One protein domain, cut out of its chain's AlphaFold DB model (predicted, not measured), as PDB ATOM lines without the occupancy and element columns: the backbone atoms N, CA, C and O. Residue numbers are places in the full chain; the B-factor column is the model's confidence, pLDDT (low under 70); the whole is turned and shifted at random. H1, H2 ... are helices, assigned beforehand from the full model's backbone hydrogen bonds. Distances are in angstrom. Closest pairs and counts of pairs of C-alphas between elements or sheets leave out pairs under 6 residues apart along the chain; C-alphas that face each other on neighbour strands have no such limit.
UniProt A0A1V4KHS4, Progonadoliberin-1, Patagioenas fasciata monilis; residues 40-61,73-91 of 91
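What this domain is: This is residues 40 to 61 and 73 to 91 of the 91 residues of the protein "Progonadoliberin-1" of Patagioenas fasciata monilis (UniProt A0A1V4KHS4). Two helices, H1 and H2, lie side by side and run opposite ways, slid along each other so that the pair makes a rod with Ser 61 at one end and Ile 91 at the other. The link from H1 to H2 runs across a cut: of the 13 residues between them in the chain, 11 are not printed. The 41 printed residues, with H1 then H2 along the chain and no named strand, are all helix in class and loose, with a radius of gyration of the C-alphas of 11.5 A and spans of 41 by 19 by 9 A.

How they stand to each other: Start from H1, residues 40 to 59, and look across to H2, residues 73 to 89: they touch, and their closest C-alphas, those of Leu 42 and Ile 83, are 6.2 A apart. Their lines stand at a shallow tilt of 18 degrees. In H1 and H2 every O i to N i+4 pair is within hydrogen-bond range.

Where its parts are: Find C-alpha 40 at (25.367, 50.197, -14.203); from there H1 runs 28.9 A to C-alpha 59. H2 runs 24.8 A from C-alpha 73 to C-alpha 89 at (20.123, 59.369, -21.425).

The domain as a whole: The C-alphas farthest apart, those of Ser 61 and Ile 91, are 40.6 A apart. Residues 62 to 72 are not printed, and C-alphas 61 and 73 are 16.9 A apart across the cut. In this model pLDDT is under 70 at residues 40, 52, 55 to 61 and 89 to 91.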
ATOM      1  N   ASN A  40      24.784  51.214 -13.319       65.31
ATOM      2  CA  ASN A  40      25.367  50.197 -14.203       65.31
ATOM      3  C   ASN A  40      24.351  49.502 -15.127       65.31
ATOM      4  O   ASN A  40      24.646  48.441 -15.669       65.31
ATOM      5  N   LEU A  41      23.166  50.092 -15.361       70.56
ATOM      6  CA  LEU A  41      22.150  49.487 -16.243       70.56
ATOM      7  C   LEU A  41      22.706  49.178 -17.643       70.56
ATOM      8  O   LEU A  41      22.426  48.123 -18.203       70.56
ATOM      9  N   LEU A  42      23.543  50.068 -18.181       75.06
ATOM     10  CA  LEU A  42      24.198  49.882 -19.475       75.06
ATOM     11  C   LEU A  42      25.144  48.668 -19.490       75.06
ATOM     12  O   LEU A  42      25.127  47.905 -20.452       75.06
ATOM     13  N   GLU A  43      25.927  48.466 -18.426       72.75
ATOM     14  CA  GLU A  43      26.823  47.307 -18.302       72.75
ATOM     15  C   GLU A  43      26.018  46.008 -18.202       72.75
ATOM     16  O   GLU A  43      26.320  45.039 -18.895       72.75
ATOM     17  N   SER A  44      24.927  46.012 -17.429       74.69
ATOM     18  CA  SER A  44      24.024  44.861 -17.332       74.69
ATOM     19  C   SER A  44      23.372  44.517 -18.674       74.69
ATOM     20  O   SER A  44      23.263  43.345 -19.025       74.69
ATOM     21  N   LEU A  45      22.961  45.518 -19.461       78.69
ATOM     22  CA  LEU A  45      22.387  45.287 -20.790       78.69
ATOM     23  C   LEU A  45      23.421  44.748 -21.787       78.69
ATOM     24  O   LEU A  45      23.095  43.881 -22.597       78.69
ATOM     25  N   GLN A  46      24.666  45.222 -21.718       76.56
ATOM     26  CA  GLN A  46      25.763  44.701 -22.539       76.56
ATOM     27  C   GLN A  46      26.117  43.252 -22.185       76.56
ATOM     28  O   GLN A  46      26.401  42.454 -23.078       76.56
ATOM     29  N   GLU A  47      26.072  42.890 -20.905       75.56
ATOM     30  CA  GLU A  47      26.299  41.516 -20.459       75.56
ATOM     31  C   GLU A  47      25.193  40.568 -20.940       75.56
ATOM     32  O   GLU A  47      25.488  39.501 -21.481       75.56
ATOM     33  N   ILE A  48      23.930  41.001 -20.872       78.06
ATOM     34  CA  ILE A  48      22.796  40.257 -21.440       78.06
ATOM     35  C   ILE A  48      22.977  40.063 -22.953       78.06
ATOM     36  O   ILE A  48      22.782  38.957 -23.458       78.06
ATOM     37  N   ALA A  49      23.405  41.098 -23.683       77.62
ATOM     38  CA  ALA A  49      23.665  40.992 -25.119       77.62
ATOM     39  C   ALA A  49      24.766  39.962 -25.450       77.62
ATOM     40  O   ALA A  49      24.634  39.220 -26.426       77.62
ATOM     41  N   ARG A  50      25.817  39.874 -24.622       78.12
ATOM     42  CA  ARG A  50      26.914  38.903 -24.779       78.12
ATOM     43  C   ARG A  50      26.459  37.465 -24.517       78.12
ATOM     44  O   ARG A  50      26.795  36.563 -25.280       78.12
ATOM     45  N   GLU A  51      25.664  37.236 -23.475       78.50
ATOM     46  CA  GLU A  51      25.132  35.896 -23.194       78.50
ATOM     47  C   GLU A  51      24.149  35.431 -24.282       78.50
ATOM     48  O   GLU A  51      24.135  34.254 -24.647       78.50
ATOM     49  N   MET A  52      23.381  36.347 -24.880       69.69
ATOM     50  CA  MET A  52      22.518  36.033 -26.026       69.69
ATOM     51  C   MET A  52      23.306  35.656 -27.286       69.69
ATOM     52  O   MET A  52      22.863  34.796 -28.050       69.69
ATOM     53  N   GLU A  53      24.469  36.270 -27.513       76.62
ATOM     54  CA  GLU A  53      25.379  35.897 -28.600       76.62
ATOM     55  C   GLU A  53      25.893  34.464 -28.418       76.62
ATOM     56  O   GLU A  53      25.754  33.640 -29.325       76.62
ATOM     57  N   LYS A  54      26.350  34.128 -27.208       72.88
ATOM     58  CA  LYS A  54      26.781  32.774 -26.833       72.88
ATOM     59  C   LYS A  54      25.659  31.739 -26.976       72.88
ATOM     60  O   LYS A  54      25.893  30.628 -27.448       72.88
ATOM     61  N   LEU A  55      24.422  32.100 -26.627       67.75
ATOM     62  CA  LEU A  55      23.253  31.233 -26.809       67.75
ATOM     63  C   LEU A  55      22.933  31.000 -28.297       67.75
ATOM     64  O   LEU A  55      22.506  29.910 -28.682       67.75
ATOM     65  N   GLY A  56      23.171  32.006 -29.145       65.44
ATOM     66  CA  GLY A  56      23.075  31.891 -30.599       65.44
ATOM     67  C   GLY A  56      24.129  30.956 -31.203       65.44
ATOM     68  O   GLY A  56      23.826  30.244 -32.160       65.44
ATOM     69  N   GLU A  57      25.337  30.910 -30.636       64.12
ATOM     70  CA  GLU A  57      26.385  29.959 -31.036       64.12
ATOM     71  C   GLU A  57      26.050  28.520 -30.625       64.12
ATOM     72  O   GLU A  57      26.199  27.606 -31.436       64.12
ATOM     73  N   VAL A  58      25.522  28.322 -29.411       61.47
ATOM     74  CA  VAL A  58      25.076  27.003 -28.926       61.47
ATOM     75  C   VAL A  58      23.910  26.475 -29.767       61.47
ATOM     76  O   VAL A  58      23.952  25.330 -30.211       61.47
ATOM     77  N   GLN A  59      22.913  27.306 -30.086       56.84
ATOM     78  CA  GLN A  59      21.786  26.882 -30.928       56.84
ATOM     79  C   GLN A  59      22.175  26.547 -32.370       56.84
ATOM     80  O   GLN A  59      21.510  25.731 -33.000       56.84
ATOM     81  N   LYS A  60      23.273  27.108 -32.892       57.94
ATOM     82  CA  LYS A  60      23.792  26.763 -34.224       57.94
ATOM     83  C   LYS A  60      24.289  25.315 -34.316       57.94
ATOM     84  O   LYS A  60      24.462  24.806 -35.422       57.94
ATOM     85  N   SER A  61      24.525  24.671 -33.168       57.22
ATOM     86  CA  SER A  61      24.937  23.269 -33.064       57.22
ATOM     87  C   SER A  61      23.767  22.283 -32.927       57.22
ATOM     88  O   SER A  61      23.986  21.078 -33.038       57.22
ATOM     89  N   GLY A  73      16.077  36.662 -32.216       72.88
ATOM     90  CA  GLY A  73      16.364  37.835 -33.042       72.88
ATOM     91  C   GLY A  73      15.594  39.068 -32.573       72.88
ATOM     92  O   GLY A  73      16.206  40.103 -32.325       72.88
ATOM     93  N   GLU A  74      14.283  38.930 -32.356       80.88
ATOM     94  CA  GLU A  74      13.422  40.004 -31.832       80.88
ATOM     95  C   GLU A  74      13.886  40.492 -30.452       80.88
ATOM     96  O   GLU A  74      13.978  41.695 -30.201       80.88
ATOM     97  N   LEU A  75      14.247  39.567 -29.556       78.38
ATOM     98  CA  LEU A  75      14.782  39.923 -28.243       78.38
ATOM     99  C   LEU A  75      16.129  40.654 -28.362       78.38
ATOM    100  O   LEU A  75      16.368  41.617 -27.637       78.38
ATOM    101  N   LYS A  76      16.999  40.225 -29.286       78.50
ATOM    102  CA  LYS A  76      18.307  40.856 -29.518       78.50
ATOM    103  C   LYS A  76      18.138  42.296 -30.003       78.50
ATOM    104  O   LYS A  76      18.846  43.189 -29.541       78.50
ATOM    105  N   GLU A  77      17.187  42.523 -30.899       78.44
ATOM    106  CA  GLU A  77      16.848  43.852 -31.409       78.44
ATOM    107  C   GLU A  77      16.274  44.764 -30.312       78.44
ATOM    108  O   GLU A  77      16.700  45.915 -30.169       78.44
ATOM    109  N   ALA A  78      15.374  44.239 -29.474       84.38
ATOM    110  CA  ALA A  78      14.805  44.978 -28.349       84.38
ATOM    111  C   ALA A  78      15.880  45.401 -27.330       84.38
ATOM    112  O   ALA A  78      15.878  46.542 -26.862       84.38
ATOM    113  N   VAL A  79      16.833  44.514 -27.024       81.06
ATOM    114  CA  VAL A  79      17.972  44.823 -26.144       81.06
ATOM    115  C   VAL A  79      18.879  45.887 -26.770       81.06
ATOM    116  O   VAL A  79      19.277  46.822 -26.076       81.06
ATOM    117  N   GLY A  80      19.150  45.812 -28.077       81.06
ATOM    118  CA  GLY A  80      19.917  46.836 -28.796       81.06
ATOM    119  C   GLY A  80      19.272  48.225 -28.721       81.06
ATOM    120  O   GLY A  80      19.943  49.203 -28.392       81.06
ATOM    121  N   SER A  81      17.954  48.295 -28.920       82.06
ATOM    122  CA  SER A  81      17.183  49.542 -28.805       82.06
ATOM    123  C   SER A  81      17.231  50.127 -27.387       82.06
ATOM    124  O   SER A  81      17.292  51.344 -27.202       82.06
ATOM    125  N   LEU A  82      17.232  49.264 -26.368       82.69
ATOM    126  CA  LEU A  82      17.297  49.674 -24.968       82.69
ATOM    127  C   LEU A  82      18.687  50.208 -24.584       82.69
ATOM    128  O   LEU A  82      18.778  51.215 -23.885       82.69
ATOM    129  N   ILE A  83      19.759  49.577 -25.081       82.56
ATOM    130  CA  ILE A  83      21.147  50.040 -24.916       82.56
ATOM    131  C   ILE A  83      21.323  51.429 -25.531       82.56
ATOM    132  O   ILE A  83      21.886  52.319 -24.894       82.56
ATOM    133  N   GLU A  84      20.817  51.634 -26.748       82.94
ATOM    134  CA  GLU A  84      20.900  52.927 -27.426       82.94
ATOM    135  C   GLU A  84      20.122  54.015 -26.671       82.94
ATOM    136  O   GLU A  84      20.633  55.118 -26.458       82.94
ATOM    137  N   GLY A  85      18.905  53.700 -26.217       81.06
ATOM    138  CA  GLY A  85      18.091  54.617 -25.419       81.06
ATOM    139  C   GLY A  85      18.753  55.000 -24.093       81.06
ATOM    140  O   GLY A  85      18.692  56.161 -23.684       81.06
ATOM    141  N   GLU A  86      19.428  54.054 -23.441       75.00
ATOM    142  CA  GLU A  86      20.127  54.299 -22.181       75.00
ATOM    143  C   GLU A  86      21.428  55.092 -22.371       75.00
ATOM    144  O   GLU A  86      21.712  56.001 -21.591       75.00
ATOM    145  N   ALA A  87      22.182  54.826 -23.442       74.50
ATOM    146  CA  ALA A  87      23.383  55.587 -23.787       74.50
ATOM    147  C   ALA A  87      23.066  57.065 -24.082       74.50
ATOM    148  O   ALA A  87      23.808  57.946 -23.655       74.50
ATOM    149  N   ARG A  88      21.934  57.351 -24.744       74.31
ATOM    150  CA  ARG A  88      21.465  58.727 -25.005       74.31
ATOM    151  C   ARG A  88      21.008  59.469 -23.747       74.31
ATOM    152  O   ARG A  88      21.074  60.689 -23.732       74.31
ATOM    153  N   ARG A  89      20.542  58.764 -22.707       67.62
ATOM    154  CA  ARG A  89      20.123  59.369 -21.425       67.62
ATOM    155  C   ARG A  89      21.284  59.759 -20.508       67.62
ATOM    156  O   ARG A  89      21.065  60.527 -19.577       67.62
ATOM    157  N   LYS A  90      22.478  59.200 -20.727       57.75
ATOM    158  CA  LYS A  90      23.685  59.487 -19.934       57.75
ATOM    159  C   LYS A  90      24.545  60.638 -20.490       57.75
ATOM    160  O   LYS A  90      25.551  60.959 -19.861       57.75
ATOM    161  N   ILE A  91      24.172  61.222 -21.634       52.84
ATOM    162  CA  ILE A  91      24.777  62.429 -22.237       52.84
ATOM    163  C   ILE A  91      23.981  63.650 -21.782       52.84
ATOM    164  O   ILE A  91      24.623  64.665 -21.435       52.84
TER     165      ILE A  91